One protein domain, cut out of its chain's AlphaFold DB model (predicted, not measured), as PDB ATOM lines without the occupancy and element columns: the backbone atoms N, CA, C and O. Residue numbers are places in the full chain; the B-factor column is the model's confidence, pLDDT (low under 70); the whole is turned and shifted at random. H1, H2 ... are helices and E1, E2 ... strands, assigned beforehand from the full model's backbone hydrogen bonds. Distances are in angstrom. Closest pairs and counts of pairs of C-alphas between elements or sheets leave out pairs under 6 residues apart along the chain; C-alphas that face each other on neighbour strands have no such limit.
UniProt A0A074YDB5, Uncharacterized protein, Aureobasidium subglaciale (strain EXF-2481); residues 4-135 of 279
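What this domain is: This is residues 4 to 135 of the 279 residues of an uncharacterized protein of Aureobasidium subglaciale (strain EXF-2481) (UniProt A0A074YDB5). A twisted sheet of five strands stands between two helices, making three layers: the long H1 crosses one face on the E1 and E2 side, and H2 covers E5 and E4 on the opposite face. A long link with no named element, residues 51 to 74, loops out between E2 and E3, and residues 106 to 111, of which 106 belongs to H2, stick out. The printed part has 132 residues, with elements in the order H1, E1, E2, E3, H2, E4, E5; the sheet's order is E1, E2, E3, E5, E4, antiparallel throughout. The class is mixed, helices and strands. The whole is compact, with a radius of gyration of the C-alphas of 14.5 A and spans of 41 by 32 by 26 A.

Where its parts are: In the sheet, E1 is residues 31 to 36, 14.0 A long, E2 residues 43 to 50, 21.5 A, and E3 residues 75 to 81, 20.0 A. E5 is residues 130 to 134, 13.7 A, with C-alpha 134 at (356.377, 376.641, 312.666), and E4 residues 116 to 120, 11.3 A. H1, residues 4 to 25, spans 31.6 A from C-alpha 4 at (331.278, 365.775, 299.988). H2, residues 92 to 106, spans 20.8 A and ends at C-alpha 106 at (362.057, 390.654, 303.304).

How they stand to each other: E1, E2 and E3 form a meander, each strand the antiparallel neighbour of the one before. E1 and E2 are a hairpin, with N 35 and O 47 2.9 A apart; so are E2 and E3, with N 46 and O 78 at 2.8 A. E3 and E5 are antiparallel neighbours at 154 degrees, with N 79 and O 131 at 2.8 A. The hairpin of E4 and E5 has N 132 and O 118 at 2.8 A. E3, H2 and E4 form a split strand-helix-strand unit, two strands running the same way with E5 between them in the sheet; its crossover is right-handed. H1 is on the sheet at a height of 8.5 A, slantwise to the strands, at 41 degrees to E2 on the local plane. It lies over E2, and only just not over E1 and E3, on each of which 2 of its C-alphas fall. Its closest C-alphas to E1 are those of Arg 16 and Val 34, 6.5 A. H2 is on the opposite face at a height of 10.8 A, along the strands, at 11 degrees to E4 on the local plane. Its closest C-alphas to E5 are those of Val 93 and Trp 130, 6.6 A. H1 and H2 are apart. In both helices every O i to N i+4 pair is within hydrogen-bond range.

The domain as a whole: The C-alphas farthest apart, those of Leu 6 and Ser 109, are 43.7 A from each other. The printed part has no cut. The link from E2 to E3 is long, with 24 residues. The mean pLDDT of the printed part is 86.1; it is under 70 at residues 4 to 6, 40, 53 to 59, 61 and 124 to 126.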
ATOM      1  N   ALA A   4     330.094 364.929 299.872       66.81
ATOM      2  CA  ALA A   4     331.278 365.775 299.988       66.81
ATOM      3  C   ALA A   4     331.874 365.731 301.408       66.81
ATOM      4  O   ALA A   4     333.087 365.596 301.563       66.81
ATOM      5  N   ASP A   5     331.025 365.748 302.441       68.50
ATOM      6  CA  ASP A   5     331.465 365.644 303.839       68.50
ATOM      7  C   ASP A   5     332.126 364.290 304.126       68.50
ATOM      8  O   ASP A   5     333.163 364.234 304.785       68.50
ATOM      9  N   LEU A   6     331.567 363.197 303.591       68.81
ATOM     10  CA  LEU A   6     332.128 361.852 303.748       68.81
ATOM     11  C   LEU A   6     333.492 361.712 303.051       68.81
ATOM     12  O   LEU A   6     334.428 361.145 303.623       68.81
ATOM     13  N   LYS A   7     333.629 362.263 301.837       73.00
ATOM     14  CA  LYS A   7     334.900 362.283 301.095       73.00
ATOM     15  C   LYS A   7     335.969 363.080 301.848       73.00
ATOM     16  O   LYS A   7     337.096 362.605 302.005       73.00
ATOM     17  N   ASN A   8     335.605 364.248 302.374       71.81
ATOM     18  CA  ASN A   8     336.501 365.074 303.181       71.81
ATOM     19  C   ASN A   8     336.906 364.375 304.484       71.81
ATOM     20  O   ASN A   8     338.084 364.373 304.832       71.81
ATOM     21  N   TYR A   9     335.969 363.734 305.186       74.94
ATOM     22  CA  TYR A   9     336.262 362.977 306.405       74.94
ATOM     23  C   TYR A   9     337.245 361.822 306.158       74.94
ATOM     24  O   TYR A   9     338.211 361.645 306.906       74.94
ATOM     25  N   THR A  10     337.030 361.071 305.075       80.12
ATOM     26  CA  THR A  10     337.897 359.951 304.680       80.12
ATOM     27  C   THR A  10     339.306 360.449 304.364       80.12
ATOM     28  O   THR A  10     340.274 359.962 304.943       80.12
ATOM     29  N   THR A  11     339.418 361.500 303.546       81.94
ATOM     30  CA  THR A  11     340.703 362.128 303.183       81.94
ATOM     31  C   THR A  11     341.471 362.592 304.424       81.94
ATOM     32  O   THR A  11     342.639 362.261 304.607       81.94
ATOM     33  N   LYS A  12     340.794 363.283 305.351       83.69
ATOM     34  CA  LYS A  12     341.400 363.751 306.608       83.69
ATOM     35  C   LYS A  12     341.864 362.610 307.515       83.69
ATOM     36  O   LYS A  12     342.758 362.816 308.332       83.69
ATOM     37  N   THR A  13     341.252 361.432 307.423       85.31
ATOM     38  CA  THR A  13     341.677 360.247 308.182       85.31
ATOM     39  C   THR A  13     342.935 359.646 307.578       85.31
ATOM     40  O   THR A  13     343.923 359.521 308.292       85.31
ATOM     41  N   VAL A  14     342.956 359.447 306.258       88.56
ATOM     42  CA  VAL A  14     344.149 358.993 305.524       88.56
ATOM     43  C   VAL A  14     345.350 359.909 305.777       88.56
ATOM     44  O   VAL A  14     346.453 359.430 306.016       88.56
ATOM     45  N   HIS A  15     345.143 361.230 305.804       90.94
ATOM     46  CA  HIS A  15     346.220 362.177 306.099       90.94
ATOM     47  C   HIS A  15     346.776 362.023 307.517       90.94
ATOM     48  O   HIS A  15     347.982 362.134 307.703       90.94
ATOM     49  N   ARG A  16     345.928 361.767 308.522       91.06
ATOM     50  CA  ARG A  16     346.396 361.562 309.903       91.06
ATOM     51  C   ARG A  16     347.250 360.303 310.016       91.06
ATOM     52  O   ARG A  16     348.306 360.365 310.641       91.06
ATOM     53  N   ASP A  17     346.839 359.218 309.364       91.25
ATOM     54  CA  ASP A  17     347.597 357.963 309.336       91.25
ATOM     55  C   ASP A  17     348.937 358.141 308.606       91.25
ATOM     56  O   ASP A  17     349.979 357.700 309.091       91.25
ATOM     57  N   PHE A  18     348.926 358.857 307.476       92.31
ATOM     58  CA  PHE A  18     350.137 359.239 306.752       92.31
ATOM     59  C   PHE A  18     351.091 360.063 307.626       92.31
ATOM     60  O   PHE A  18     352.265 359.717 307.728       92.31
ATOM     61  N   ILE A  19     350.594 361.117 308.281       93.62
ATOM     62  CA  ILE A  19     351.394 361.975 309.162       93.62
ATOM     63  C   ILE A  19     351.995 361.134 310.290       93.62
ATOM     64  O   ILE A  19     353.200 361.193 310.512       93.62
ATOM     65  N   ALA A  20     351.194 360.316 310.976       91.69
ATOM     66  CA  ALA A  20     351.689 359.462 312.054       91.69
ATOM     67  C   ALA A  20     352.809 358.525 311.573       91.69
ATOM     68  O   ALA A  20     353.850 358.437 312.223       91.69
ATOM     69  N   LYS A  21     352.632 357.891 310.406       91.25
ATOM     70  CA  LYS A  21     353.639 357.013 309.803       91.25
ATOM     71  C   LYS A  21     354.920 357.769 309.441       91.25
ATOM     72  O   LYS A  21     355.985 357.355 309.872       91.25
ATOM     73  N   LEU A  22     354.814 358.886 308.716       90.44
ATOM     74  CA  LEU A  22     355.951 359.726 308.312       90.44
ATOM     75  C   LEU A  22     356.799 360.146 309.522       90.44
ATOM     76  O   LEU A  22     358.030 360.126 309.483       90.44
ATOM     77  N   PHE A  23     356.130 360.534 310.607       89.75
ATOM     78  CA  PHE A  23     356.790 360.960 311.833       89.75
ATOM     79  C   PHE A  23     357.494 359.816 312.569       89.75
ATOM     80  O   PHE A  23     358.577 360.034 313.112       89.75
ATOM     81  N   ASP A  24     356.928 358.611 312.552       87.25
ATOM     82  CA  ASP A  24     357.525 357.417 313.153       87.25
ATOM     83  C   ASP A  24     358.718 356.889 312.335       87.25
ATOM     84  O   ASP A  24     359.807 356.674 312.874       87.25
ATOM     85  N   THR A  25     358.552 356.739 311.017       84.62
ATOM     86  CA  THR A  25     359.529 356.052 310.158       84.62
ATOM     87  C   THR A  25     360.639 356.965 309.659       84.62
ATOM     88  O   THR A  25     361.825 356.634 309.787       84.62
ATOM     89  N   ASP A  26     360.265 358.115 309.099       83.50
ATOM     90  CA  ASP A  26     361.169 358.929 308.285       83.50
ATOM     91  C   ASP A  26     361.760 360.083 309.090       83.50
ATOM     92  O   ASP A  26     362.974 360.284 309.095       83.50
ATOM     93  N   LEU A  27     360.913 360.817 309.819       83.31
ATOM     94  CA  LEU A  27     361.368 361.934 310.653       83.31
ATOM     95  C   LEU A  27     361.886 361.464 312.016       83.31
ATOM     96  O   LEU A  27     362.695 362.160 312.628       83.31
ATOM     97  N   ARG A  28     361.437 360.289 312.482       84.31
ATOM     98  CA  ARG A  28     361.781 359.695 313.787       84.31
ATOM     99  C   ARG A  28     361.534 360.656 314.952       84.31
ATOM    100  O   ARG A  28     362.335 360.755 315.883       84.31
ATOM    101  N   VAL A  29     360.417 361.378 314.888       84.12
ATOM    102  CA  VAL A  29     359.950 362.294 315.931       84.12
ATOM    103  C   VAL A  29     358.604 361.790 316.440       84.12
ATOM    104  O   VAL A  29     357.618 361.866 315.710       84.12
ATOM    105  N   PRO A  30     358.514 361.304 317.687       86.44
ATOM    106  CA  PRO A  30     357.260 360.776 318.199       86.44
ATOM    107  C   PRO A  30     356.216 361.888 318.338       86.44
ATOM    108  O   PRO A  30     356.476 362.949 318.919       86.44
ATOM    109  N   LEU A  31     355.010 361.628 317.835       91.12
ATOM    110  CA  LEU A  31     353.857 362.509 317.987       91.12
ATOM    111  C   LEU A  31     353.003 362.094 319.185       91.12
ATOM    112  O   LEU A  31     352.818 360.912 319.463       91.12
ATOM    113  N   LYS A  32     352.455 363.091 319.877       92.25
ATOM    114  CA  LYS A  32     351.392 362.932 320.871       92.25
ATOM    115  C   LYS A  32     350.016 362.943 320.221       92.25
ATOM    116  O   LYS A  32     349.147 362.187 320.641       92.25
ATOM    117  N   ASP A  33     349.804 363.855 319.273       93.19
ATOM    118  CA  ASP A  33     348.487 364.103 318.690       93.19
ATOM    119  C   ASP A  33     348.575 364.782 317.315       93.19
ATOM    120  O   ASP A  33     349.531 365.518 317.034       93.19
ATOM    121  N   VAL A  34     347.548 364.559 316.489       94.81
ATOM    122  CA  VAL A  34     347.344 365.185 315.177       94.81
ATOM    123  C   VAL A  34     345.896 365.664 315.059       94.81
ATOM    124  O   VAL A  34     344.967 364.872 314.886       94.81
ATOM    125  N   ILE A  35     345.704 366.983 315.079       92.19
ATOM    126  CA  ILE A  35     344.386 367.625 314.986       92.19
ATOM    127  C   ILE A  35     344.222 368.242 313.602       92.19
ATOM    128  O   ILE A  35     344.996 369.109 313.210       92.19
ATOM    129  N   THR A  36     343.182 367.851 312.870       90.38
ATOM    130  CA  THR A  36     342.893 368.400 311.538       90.38
ATOM    131  C   THR A  36     341.930 369.581 311.617       90.38
ATOM    132  O   THR A  36     340.857 369.466 312.208       90.38
ATOM    133  N   LEU A  37     342.267 370.692 310.963       86.06
ATOM    134  CA  LEU A  37     341.399 371.867 310.893       86.06
ATOM    135  C   LEU A  37     340.202 371.652 309.942       86.06
ATOM    136  O   LEU A  37     340.260 370.843 309.006       86.06
ATOM    137  N   PRO A  38     339.072 372.351 310.167       77.12
ATOM    138  CA  PRO A  38     337.870 372.184 309.353       77.12
ATOM    139  C   PRO A  38     338.038 372.723 307.924       77.12
ATOM    140  O   PRO A  38     337.630 372.032 306.988       77.12
ATOM    141  N   ARG A  39     338.676 373.892 307.750       70.44
ATOM    142  CA  ARG A  39     338.846 374.587 306.459       70.44
ATOM    143  C   ARG A  39     339.886 373.889 305.579       70.44
ATOM    144  O   ARG A  39     341.012 373.659 306.016       70.44
ATOM    145  N   CYS A  40     339.515 373.572 304.339       68.62
ATOM    146  CA  CYS A  40     340.394 372.934 303.354       68.62
ATOM    147  C   CYS A  40     340.068 373.466 301.952       68.62
ATOM    148  O   CYS A  40     339.253 372.879 301.247       68.62
ATOM    149  N   ASN A  41     340.686 374.585 301.558       77.19
ATOM    150  CA  ASN A  41     340.584 375.087 300.182       77.19
ATOM    151  C   ASN A  41     341.756 374.522 299.374       77.19
ATOM    152  O   ASN A  41     341.633 373.500 298.707       77.19
ATOM    153  N   ASN A  42     342.934 375.125 299.540       83.19
ATOM    154  CA  ASN A  42     344.127 374.766 298.773       83.19
ATOM    155  C   ASN A  42     344.977 373.682 299.444       83.19
ATOM    156  O   ASN A  42     345.708 372.970 298.756       83.19
ATOM    157  N   ASN A  43     344.896 373.565 300.771       87.88
ATOM    158  CA  ASN A  43     345.633 372.595 301.575       87.88
ATOM    159  C   ASN A  43     344.739 372.074 302.708       87.88
ATOM    160  O   ASN A  43     343.897 372.808 303.232       87.88
ATOM    161  N   PHE A  44     344.967 370.831 303.118       90.44
ATOM    162  CA  PHE A  44     344.531 370.304 304.405       90.44
ATOM    163  C   PHE A  44     345.553 370.714 305.464       90.44
ATOM    164  O   PHE A  44     346.750 370.499 305.283       90.44
ATOM    165  N   VAL A  45     345.091 371.328 306.554       91.81
ATOM    166  CA  VAL A  45     345.960 371.841 307.622       91.81
ATOM    167  C   VAL A  45     345.761 371.018 308.885       91.81
ATOM    168  O   VAL A  45     344.629 370.794 309.326       91.81
ATOM    169  N   HIS A  46     346.870 370.589 309.475       94.00
ATOM    170  CA  HIS A  46     346.917 369.774 310.676       94.00
ATOM    171  C   HIS A  46     347.829 370.429 311.714       94.00
ATOM    172  O   HIS A  46     348.916 370.900 311.389       94.00
ATOM    173  N   PHE A  47     347.417 370.439 312.975       94.00
ATOM    174  CA  PHE A  47     348.323 370.683 314.087       94.00
ATOM    175  C   PHE A  47     348.921 369.360 314.533       94.00
ATOM    176  O   PHE A  47     348.184 368.428 314.851       94.00
ATOM    177  N   VAL A  48     350.247 369.301 314.594       94.69
ATOM    178  CA  VAL A  48     350.976 368.163 315.152       94.69
ATOM    179  C   VAL A  48     351.555 368.567 316.500       94.69
ATOM    180  O   VAL A  48     352.149 369.638 316.635       94.69
ATOM    181  N   THR A  49     351.349 367.729 317.511       94.12
ATOM    182  CA  THR A  49     351.917 367.917 318.850       94.12
ATOM    183  C   THR A  49     352.982 366.858 319.071       94.12
ATOM    184  O   THR A  49     352.693 365.671 318.946       94.12
ATOM    185  N   PHE A  50     354.203 367.264 319.406       90.62
ATOM    186  CA  PHE A  50     355.309 366.345 319.679       90.62
ATOM    187  C   PHE A  50     355.143 365.688 321.058       90.62
ATOM    188  O   PHE A  50     354.691 366.327 322.010       90.62
ATOM    189  N   ALA A  51     355.484 364.401 321.172       85.69
ATOM    190  CA  ALA A  51     355.386 363.648 322.428       85.69
ATOM    191  C   ALA A  51     356.404 364.109 323.475       85.69
ATOM    192  O   ALA A  51     356.109 364.122 324.670       85.69
ATOM    193  N   LEU A  52     357.578 364.527 323.013       77.25
ATOM    194  CA  LEU A  52     358.605 365.179 323.808       77.25
ATOM    195  C   LEU A  52     358.930 366.523 323.148       77.25
ATOM    196  O   LEU A  52     358.885 366.608 321.917       77.25
ATOM    197  N   PRO A  53     359.244 367.576 323.924       68.56
ATOM    198  CA  PRO A  53     359.762 368.809 323.349       68.56
ATOM    199  C   PRO A  53     360.982 368.483 322.484       68.56
ATOM    200  O   PRO A  53     361.821 367.694 322.912       68.56
ATOM    201  N   GLY A  54     361.072 369.058 321.281       61.06
ATOM    202  CA  GLY A  54     362.107 368.696 320.309       61.06
ATOM    203  C   GLY A  54     363.508 368.671 320.929       61.06
ATOM    204  O   GLY A  54     363.981 369.691 321.445       61.06
ATOM    205  N   ASP A  55     364.157 367.507 320.892       57.75
ATOM    206  CA  ASP A  55     365.548 367.342 321.302       57.75
ATOM    207  C   ASP A  55     366.478 367.873 320.206       57.75
ATOM    208  O   ASP A  55     366.204 367.740 319.014       57.75
ATOM    209  N   ALA A  56     367.642 368.409 320.588       49.59
ATOM    210  CA  ALA A  56     368.645 368.955 319.659       49.59
ATOM    211  C   ALA A  56     369.221 367.929 318.649       49.59
ATOM    212  O   ALA A  56     370.112 368.265 317.874       49.59
ATOM    213  N   LYS A  57     368.762 366.672 318.687       50.97
ATOM    214  CA  LYS A  57     369.253 365.544 317.886       50.97
ATOM    215  C   LYS A  57     368.313 365.119 316.760       50.97
ATOM    216  O   LYS A  57     368.667 364.199 316.026       50.97
ATOM    217  N   THR A  58     367.147 365.745 316.603       58.47
ATOM    218  CA  THR A  58     366.284 365.440 315.461       58.47
ATOM    219  C   THR A  58     366.903 366.014 314.189       58.47
ATOM    220  O   THR A  58     366.736 367.189 313.870       58.47
ATOM    221  N   VAL A  59     367.638 365.175 313.462       60.81
ATOM    222  CA  VAL A  59     368.205 365.519 312.157       60.81
ATOM    223  C   VAL A  59     367.175 365.174 311.093       60.81
ATOM    224  O   VAL A  59     367.072 364.028 310.666       60.81
ATOM    225  N   ILE A  60     366.398 366.169 310.674       72.00
ATOM    226  CA  ILE A  60     365.572 366.051 309.470       72.00
ATOM    227  C   ILE A  60     366.464 366.367 308.261       72.00
ATOM    228  O   ILE A  60     367.209 367.353 308.326       72.00
ATOM    229  N   PRO A  61     366.427 365.565 307.175       69.00
ATOM    230  CA  PRO A  61     367.152 365.876 305.950       69.00
ATOM    231  C   PRO A  61     366.916 367.320 305.508       69.00
ATOM    232  O   PRO A  61     365.778 367.766 305.348       69.00
ATOM    233  N   THR A  62     368.008 368.060 305.345       79.62
ATOM    234  CA  THR A  62     367.963 369.493 305.070       79.62
ATOM    235  C   THR A  62     367.678 369.696 303.588       79.62
ATOM    236  O   THR A  62     368.514 369.392 302.741       79.62
ATOM    237  N   LYS A  63     366.480 370.188 303.271       91.75
ATOM    238  CA  LYS A  63     366.133 370.675 301.929       91.75
ATOM    239  C   LYS A  63     366.296 372.197 301.853       91.75
ATOM    240  O   LYS A  63     366.242 372.858 302.898       91.75
ATOM    241  N   PRO A  64     366.449 372.779 300.654       95.31
ATOM    242  CA  PRO A  64     366.441 374.227 300.487       95.31
ATOM    243  C   PRO A  64     365.220 374.886 301.145       95.31
ATOM    244  O   PRO A  64     364.142 374.294 301.258       95.31
ATOM    245  N   GLY A  65     365.416 376.098 301.664       94.00
ATOM    246  CA  GLY A  65     364.364 376.859 302.341       94.00
ATOM    247  C   GLY A  65     363.943 376.351 303.729       94.00
ATOM    248  O   GLY A  65     363.068 376.973 304.342       94.00
ATOM    249  N   THR A  66     364.555 375.278 304.250       94.12
ATOM    250  CA  THR A  66     364.252 374.733 305.587       94.12
ATOM    251  C   THR A  66     365.052 375.398 306.713       94.12
ATOM    252  O   THR A  66     366.038 376.100 306.502       94.12
ATOM    253  N   SER A  67     364.588 375.214 307.943       90.94
ATOM    254  CA  SER A  67     365.202 375.659 309.190       90.94
ATOM    255  C   SER A  67     365.145 374.529 310.208       90.94
ATOM    256  O   SER A  67     364.212 373.731 310.213       90.94
ATOM    257  N   VAL A  68     366.123 374.480 311.108       87.88
ATOM    258  CA  VAL A  68     366.131 373.492 312.192       87.88
ATOM    259  C   VAL A  68     364.944 373.734 313.126       87.88
ATOM    260  O   VAL A  68     364.649 374.885 313.465       87.88
ATOM    261  N   ILE A  69     364.289 372.655 313.565       86.75
ATOM    262  CA  ILE A  69     363.254 372.721 314.604       86.75
ATOM    263  C   ILE A  69     363.908 373.214 315.902       86.75
ATOM    264  O   ILE A  69     364.833 372.561 316.395       86.75
ATOM    265  N   PRO A  70     363.467 374.348 316.473       86.62
ATOM    266  CA  PRO A  70     364.020 374.839 317.725       86.62
ATOM    267  C   PRO A  70     363.902 373.810 318.853       86.62
ATOM    268  O   PRO A  70     362.919 373.076 318.978       86.62
ATOM    269  N   ARG A  71     364.906 373.782 319.735       84.25
ATOM    270  CA  ARG A  71     364.836 372.947 320.934       84.25
ATOM    271  C   ARG A  71     363.628 373.361 321.769       84.25
ATOM    272  O   ARG A  71     363.417 374.545 322.016       84.25
ATOM    273  N   GLY A  72     362.881 372.377 322.253       86.19
ATOM    274  CA  GLY A  72     361.719 372.629 323.097       86.19
ATOM    275  C   GLY A  72     360.426 372.909 322.330       86.19
ATOM    276  O   GLY A  72     359.397 373.103 322.972       86.19
ATOM    277  N   THR A  73     360.430 372.894 320.990       88.56
ATOM    278  CA  THR A  73     359.183 372.966 320.217       88.56
ATOM    279  C   THR A  73     358.276 371.799 320.600       88.56
ATOM    280  O   THR A  73     358.706 370.647 320.608       88.56
ATOM    281  N   THR A  74     357.017 372.097 320.920       91.12
ATOM    282  CA  THR A  74     355.991 371.108 321.297       91.12
ATOM    283  C   THR A  74     354.884 370.979 320.257       91.12
ATOM    284  O   THR A  74     354.161 369.986 320.260       91.12
ATOM    285  N   LYS A  75     354.744 371.966 319.367       93.12
ATOM    286  CA  LYS A  75     353.675 372.042 318.375       93.12
ATOM    287  C   LYS A  75     354.197 372.599 317.055       93.12
ATOM    288  O   LYS A  75     355.037 373.497 317.052       93.12
ATOM    289  N   ALA A  76     353.677 372.080 315.952       94.38
ATOM    290  CA  ALA A  76     353.955 372.549 314.601       94.38
ATOM    291  C   ALA A  76     352.695 372.454 313.723       94.38
ATOM    292  O   ALA A  76     351.685 371.855 314.114       94.38
ATOM    293  N   VAL A  77     352.751 373.064 312.542       95.06
ATOM    294  CA  VAL A  77     351.701 372.993 311.521       95.06
ATOM    295  C   VAL A  77     352.169 372.070 310.403       95.06
ATOM    296  O   VAL A  77     353.291 372.183 309.924       95.06
ATOM    297  N   PHE A  78     351.304 371.157 309.979       95.06
ATOM    298  CA  PHE A  78     351.540 370.255 308.862       95.06
ATOM    299  C   PHE A  78     350.480 370.496 307.787       95.06
ATOM    300  O   PHE A  78     349.280 370.376 308.045       95.06
ATOM    301  N   ARG A  79     350.911 370.863 306.581       94.00
ATOM    302  CA  ARG A  79     350.053 371.130 305.424       94.00
ATOM    303  C   ARG A  79     350.206 370.009 304.407       94.00
ATOM    304  O   ARG A  79     351.328 369.678 304.042       94.00
ATOM    305  N   VAL A  80     349.092 369.480 303.913       92.44
ATOM    306  CA  VAL A  80     349.049 368.534 302.786       92.44
ATOM    307  C   VAL A  80     348.279 369.181 301.642       92.44
ATOM    308  O   VAL A  80     347.195 369.725 301.865       92.44
ATOM    309  N   GLY A  81     348.822 369.142 300.425       89.00
ATOM    310  CA  GLY A  81     348.161 369.696 299.245       89.00
ATOM    311  C   GLY A  81     346.775 369.085 299.026       89.00
ATOM    312  O   GLY A  81     346.603 367.875 299.141       89.00
ATOM    313  N   ASN A  82     345.769 369.914 298.727       87.56
ATOM    314  CA  ASN A  82     344.465 369.405 298.303       87.56
ATOM    315  C   ASN A  82     344.521 369.057 296.805       87.56
ATOM    316  O   ASN A  82     344.597 369.992 296.007       87.56
ATOM    317  N   PRO A  83     344.430 367.776 296.400       83.25
ATOM    318  CA  PRO A  83     344.515 367.388 294.990       83.25
ATOM    319  C   PRO A  83     343.364 367.946 294.141       83.25
ATOM    320  O   PRO A  83     343.490 368.032 292.928       83.25
ATOM    321  N   ALA A  84     342.249 368.350 294.761       83.12
ATOM    322  CA  ALA A  84     341.124 368.975 294.065       83.12
ATOM    323  C   ALA A  84     341.295 370.491 293.842       83.12
ATOM    324  O   ALA A  84     340.427 371.112 293.234       83.12
ATOM    325  N   ALA A  85     342.359 371.105 294.365       83.12
ATOM    326  CA  ALA A  85     342.650 372.508 294.093       83.12
ATOM    327  C   ALA A  85     343.212 372.659 292.673       83.12
ATOM    328  O   ALA A  85     344.044 371.848 292.266       83.12
ATOM    329  N   MET A  86     342.801 373.720 291.966       82.94
ATOM    330  CA  MET A  86     343.379 374.113 290.674       82.94
ATOM    331  C   MET A  86     344.798 374.637 290.901       82.94
ATOM    332  O   MET A  86     345.031 375.829 291.097       82.94
ATOM    333  N   SER A  87     345.749 373.721 291.016       85.62
ATOM    334  CA  SER A  87     347.148 374.031 291.254       85.62
ATOM    335  C   SER A  87     348.024 373.024 290.533       85.62
ATOM    336  O   SER A  87     347.740 371.831 290.561       85.62
ATOM    337  N   ASN A  88     349.154 373.490 290.015       88.19
ATOM    338  CA  ASN A  88     350.218 372.638 289.525       88.19
ATOM    339  C   ASN A  88     350.909 371.965 290.727       88.19
ATOM    340  O   ASN A  88     351.843 372.498 291.339       88.19
ATOM    341  N   HIS A  89     350.406 370.791 291.119       87.94
ATOM    342  CA  HIS A  89     350.873 370.063 292.307       87.94
ATOM    343  C   HIS A  89     352.320 369.574 292.194       87.94
ATOM    344  O   HIS A  89     352.919 369.253 293.223       87.94
ATOM    345  N   ALA A  90     352.895 369.539 290.988       88.38
ATOM    346  CA  ALA A  90     354.297 369.176 290.794       88.38
ATOM    347  C   ALA A  90     355.246 370.219 291.405       88.38
ATOM    348  O   ALA A  90     356.284 369.858 291.952       88.38
ATOM    349  N   VAL A  91     354.863 371.500 291.375       90.88
ATOM    350  CA  VAL A  91     355.734 372.625 291.774       90.88
ATOM    351  C   VAL A  91     355.226 373.404 292.983       90.88
ATOM    352  O   VAL A  91     355.990 374.109 293.638       90.88
ATOM    353  N   LYS A  92     353.942 373.258 293.334       91.94
ATOM    354  CA  LYS A  92     353.271 374.027 294.393       91.94
ATOM    355  C   LYS A  92     354.030 374.068 295.717       91.94
ATOM    356  O   LYS A  92     354.128 375.133 296.328       91.94
ATOM    357  N   VAL A  93     354.513 372.919 296.192       94.12
ATOM    358  CA  VAL A  93     355.203 372.842 297.488       94.12
ATOM    359  C   VAL A  93     356.520 373.596 297.436       94.12
ATOM    360  O   VAL A  93     356.758 374.444 298.293       94.12
ATOM    361  N   GLU A  94     357.343 373.312 296.430       95.06
ATOM    362  CA  GLU A  94     358.647 373.951 296.285       95.06
ATOM    363  C   GLU A  94     358.499 375.467 296.141       95.06
ATOM    364  O   GLU A  94     359.122 376.213 296.895       95.06
ATOM    365  N   ASN A  95     357.569 375.914 295.290       94.81
ATOM    366  CA  ASN A  95     357.226 377.325 295.159       94.81
ATOM    367  C   ASN A  95     356.821 377.940 296.496       94.81
ATOM    368  O   ASN A  95     357.333 378.988 296.869       94.81
ATOM    369  N   THR A  96     355.911 377.300 297.239       94.62
ATOM    370  CA  THR A  96     355.458 377.819 298.540       94.62
ATOM    371  C   THR A  96     356.640 378.009 299.491       94.62
ATOM    372  O   THR A  96     356.750 379.046 300.141       94.62
ATOM    373  N   VAL A  97     357.555 377.039 299.546       96.12
ATOM    374  CA  VAL A  97     358.734 377.112 300.413       96.12
ATOM    375  C   VAL A  97     359.718 378.186 299.943       96.12
ATOM    376  O   VAL A  97     360.240 378.918 300.784       96.12
ATOM    377  N   ALA A  98     359.944 378.330 298.635       96.62
ATOM    378  CA  ALA A  98     360.789 379.380 298.067       96.62
ATOM    379  C   ALA A  98     360.215 380.784 298.330       96.62
ATOM    380  O   ALA A  98     360.928 381.656 298.833       96.62
ATOM    381  N   THR A  99     358.910 380.984 298.116       95.50
ATOM    382  CA  THR A  99     358.205 382.231 298.451       95.50
ATOM    383  C   THR A  99     358.316 382.543 299.942       95.50
ATOM    384  O   THR A  99     358.682 383.658 300.303       95.50
ATOM    385  N   MET A 100     358.070 381.570 300.829       95.69
ATOM    386  CA  MET A 100     358.227 381.763 302.278       95.69
ATOM    387  C   MET A 100     359.675 382.066 302.669       95.69
ATOM    388  O   MET A 100     359.915 382.836 303.598       95.69
ATOM    389  N   HIS A 101     360.646 381.463 301.983       96.06
ATOM    390  CA  HIS A 101     362.059 381.719 302.220       96.06
ATOM    391  C   HIS A 101     362.425 383.172 301.898       96.06
ATOM    392  O   HIS A 101     363.015 383.824 302.758       96.06
ATOM    393  N   LEU A 102     362.021 383.700 300.736       96.31
ATOM    394  CA  LEU A 102     362.243 385.109 300.390       96.31
ATOM    395  C   LEU A 102     361.428 386.058 301.279       96.31
ATOM    396  O   LEU A 102     361.971 387.031 301.792       96.31
ATOM    397  N   ALA A 103     360.162 385.740 301.562       95.25
ATOM    398  CA  ALA A 103     359.315 386.564 302.424       95.25
ATOM    399  C   ALA A 103     359.878 386.678 303.852       95.25
ATOM    400  O   ALA A 103     359.798 387.742 304.460       95.25
ATOM    401  N   ARG A 104     360.506 385.619 304.390       94.94
ATOM    402  CA  ARG A 104     361.232 385.691 305.673       94.94
ATOM    403  C   ARG A 104     362.439 386.623 305.625       94.94
ATOM    404  O   ARG A 104     362.765 387.203 306.655       94.94
ATOM    405  N   GLN A 105     363.118 386.729 304.485       95.06
ATOM    406  CA  GLN A 105     364.235 387.661 304.329       95.06
ATOM    407  C   GLN A 105     363.718 389.100 304.275       95.06
ATOM    408  O   GLN A 105     364.164 389.924 305.074       95.06
ATOM    409  N   ALA A 106     362.718 389.357 303.424       95.00
ATOM    410  CA  ALA A 106     362.057 390.654 303.304       95.00
ATOM    411  C   ALA A 106     361.509 391.148 304.654       95.00
ATOM    412  O   ALA A 106     361.746 392.274 305.064       95.00
ATOM    413  N   LEU A 107     360.851 390.265 305.408       93.69
ATOM    414  CA  LEU A 107     360.176 390.591 306.671       93.69
ATOM    415  C   LEU A 107     360.978 390.158 307.907       93.69
ATOM    416  O   LEU A 107     360.408 389.851 308.961       93.69
ATOM    417  N   SER A 108     362.306 390.104 307.791       92.38
ATOM    418  CA  SER A 108     363.194 389.566 308.833       92.38
ATOM    419  C   SER A 108     363.086 390.294 310.182       92.38
ATOM    420  O   SER A 108     363.288 389.677 311.233       92.38
ATOM    421  N   SER A 109     362.702 391.575 310.173       89.31
ATOM    422  CA  SER A 109     362.481 392.396 311.369       89.31
ATOM    423  C   SER A 109     361.190 392.057 312.127       89.31
ATOM    424  O   SER A 109     361.143 392.231 313.343       89.31
ATOM    425  N   LEU A 110     360.162 391.538 311.443       86.19
ATOM    426  CA  LEU A 110     358.816 391.347 312.002       86.19
ATOM    427  C   LEU A 110     358.557 389.929 312.526       86.19
ATOM    428  O   LEU A 110     357.666 389.738 313.344       86.19
ATOM    429  N   LYS A 111     359.323 388.926 312.071       85.75
ATOM    430  CA  LYS A 111     359.159 387.506 312.462       85.75
ATOM    431  C   LYS A 111     357.720 386.978 312.308       85.75
ATOM    432  O   LYS A 111     357.268 386.172 313.111       85.75
ATOM    433  N   ILE A 112     357.015 387.409 311.263       87.31
ATOM    434  CA  ILE A 112     355.613 387.031 310.988       87.31
ATOM    435  C   ILE A 112     355.453 385.895 309.969       87.31
ATOM    436  O   ILE A 112     354.355 385.377 309.789       87.31
ATOM    437  N   VAL A 113     356.534 385.491 309.296       91.62
ATOM    438  CA  VAL A 113     356.510 384.387 308.327       91.62
ATOM    439  C   VAL A 113     357.062 383.123 308.993       91.62
ATOM    440  O   VAL A 113     358.219 383.141 309.430       91.62
ATOM    441  N   PRO A 114     356.290 382.021 309.068       93.38
ATOM    442  CA  PRO A 114     356.713 380.829 309.790       93.38
ATOM    443  C   PRO A 114     357.965 380.197 309.181       93.38
ATOM    444  O   PRO A 114     358.185 380.190 307.961       93.38
ATOM    445  N   LYS A 115     358.804 379.614 310.038       94.06
ATOM    446  CA  LYS A 115     359.900 378.749 309.589       94.06
ATOM    447  C   LYS A 115     359.352 377.464 308.980       94.06
ATOM    448  O   LYS A 115     358.426 376.867 309.510       94.06
ATOM    449  N   VAL A 116     359.964 377.005 307.894       95.62
ATOM    450  CA  VAL A 116     359.680 375.686 307.313       95.62
ATOM    451  C   VAL A 116     360.684 374.709 307.897       95.62
ATOM    452  O   VAL A 116     361.882 374.935 307.784       95.62
ATOM    453  N   TYR A 117     360.220 373.636 308.517       93.56
ATOM    454  CA  TYR A 117     361.081 372.622 309.121       93.56
ATOM    455  C   TYR A 117     361.404 371.490 308.153       93.56
ATOM    456  O   TYR A 117     362.528 370.997 308.133       93.56
ATOM    457  N   ALA A 118     360.429 371.085 307.342       93.75
ATOM    458  CA  ALA A 118     360.587 370.019 306.362       93.75
ATOM    459  C   ALA A 118     359.511 370.130 305.284       93.75
ATOM    460  O   ALA A 118     358.453 370.706 305.524       93.75
ATOM    461  N   TRP A 119     359.758 369.559 304.111       94.44
ATOM    462  CA  TRP A 119     358.760 369.501 303.048       94.44
ATOM    463  C   TRP A 119     359.069 368.386 302.046       94.44
ATOM    464  O   TRP A 119     360.214 367.939 301.904       94.44
ATOM    465  N   SER A 120     358.054 367.956 301.302       92.44
ATOM    466  CA  SER A 120     358.238 367.120 300.118       92.44
ATOM    467  C   SER A 120     357.320 367.544 298.989       92.44
ATOM    468  O   SER A 120     356.154 367.865 299.219       92.44
ATOM    469  N   ALA A 121     357.861 367.535 297.771       89.50
ATOM    470  CA  ALA A 121     357.058 367.639 296.565       89.50
ATOM    471  C   ALA A 121     356.131 366.419 296.440       89.50
ATOM    472  O   ALA A 121     356.266 365.434 297.170       89.50
ATOM    473  N   THR A 122     355.176 366.503 295.521       84.75
ATOM    474  CA  THR A 122     354.265 365.399 295.213       84.75
ATOM    475  C   THR A 122     355.050 364.185 294.700       84.75
ATOM    476  O   THR A 122     355.909 364.337 293.834       84.75
ATOM    477  N   GLY A 123     354.768 362.992 295.235       77.31
ATOM    478  CA  GLY A 123     355.535 361.763 294.979       77.31
ATOM    479  C   GLY A 123     355.888 361.052 296.291       77.31
ATOM    480  O   GLY A 123     355.338 361.365 297.332       77.31
ATOM    481  N   GLU A 124     356.811 360.095 296.318       57.84
ATOM    482  CA  GLU A 124     357.109 359.398 297.584       57.84
ATOM    483  C   GLU A 124     357.523 360.367 298.726       57.84
ATOM    484  O   GLU A 124     358.265 361.326 298.487       57.84
ATOM    485  N   PRO A 125     357.060 360.164 299.980       62.16
ATOM    486  CA  PRO A 125     356.302 359.019 300.504       62.16
ATOM    487  C   PRO A 125     354.762 359.135 300.412       62.16
ATOM    488  O   PRO A 125     354.063 358.291 300.975       62.16
ATOM    489  N   SER A 126     354.213 360.156 299.743       67.38
ATOM    490  CA  SER A 126     352.762 360.363 299.609       67.38
ATOM    491  C   SER A 126     352.369 360.954 298.263       67.38
ATOM    492  O   SER A 126     352.934 361.950 297.839       67.38
ATOM    493  N   ASP A 127     351.262 360.506 297.674       76.56
ATOM    494  CA  ASP A 127     350.717 361.063 296.417       76.56
ATOM    495  C   ASP A 127     350.345 362.567 296.474       76.56
ATOM    496  O   ASP A 127     349.797 363.130 295.526       76.56
ATOM    497  N   HIS A 128     350.619 363.237 297.593       82.88
ATOM    498  CA  HIS A 128     350.422 364.655 297.835       82.88
ATOM    499  C   HIS A 128     351.705 365.282 298.379       82.88
ATOM    500  O   HIS A 128     352.328 364.752 299.299       82.88
ATOM    501  N   GLY A 129     352.067 366.453 297.859       91.25
ATOM    502  CA  GLY A 129     353.109 367.271 298.464       91.25
ATOM    503  C   GLY A 129     352.700 367.810 299.844       91.25
ATOM    504  O   GLY A 129     351.519 368.077 300.102       91.25
ATOM    505  N   TRP A 130     353.676 367.990 300.735       94.31
ATOM    506  CA  TRP A 130     353.451 368.423 302.116       94.31
ATOM    507  C   TRP A 130     354.528 369.376 302.648       94.31
ATOM    508  O   TRP A 130     355.660 369.394 302.165       94.31
ATOM    509  N   ILE A 131     354.167 370.160 303.669       95.50
ATOM    510  CA  ILE A 131     355.037 371.119 304.370       95.50
ATOM    511  C   ILE A 131     354.819 370.980 305.880       95.50
ATOM    512  O   ILE A 131     353.688 371.051 306.353       95.50
ATOM    513  N   LEU A 132     355.903 370.821 306.637       95.38
ATOM    514  CA  LEU A 132     355.951 370.958 308.092       95.38
ATOM    515  C   LEU A 132     356.573 372.315 308.430       95.38
ATOM    516  O   LEU A 132     357.702 372.598 308.031       95.38
ATOM    517  N   GLU A 133     355.867 373.138 309.193       95.50
ATOM    518  CA  GLU A 133     356.258 374.515 309.496       95.50
ATOM    519  C   GLU A 133     355.967 374.906 310.952       95.50
ATOM    520  O   GLU A 133     355.279 374.211 311.707       95.50
ATOM    521  N   GLU A 134     356.530 376.036 311.354       93.88
ATOM    522  CA  GLU A 134     356.377 376.641 312.666       93.88
ATOM    523  C   GLU A 134     354.911 376.928 312.982       93.88
ATOM    524  O   GLU A 134     354.184 377.553 312.210       93.88
ATOM    525  N   TYR A 135     354.482 376.479 314.161       92.38
ATOM    526  CA  TYR A 135     353.231 376.943 314.726       92.38
ATOM    527  C   TYR A 135     353.434 378.360 315.255       92.38
ATOM    528  O   TYR A 135     354.105 378.547 316.267       92.38
TER     529      TYR A 135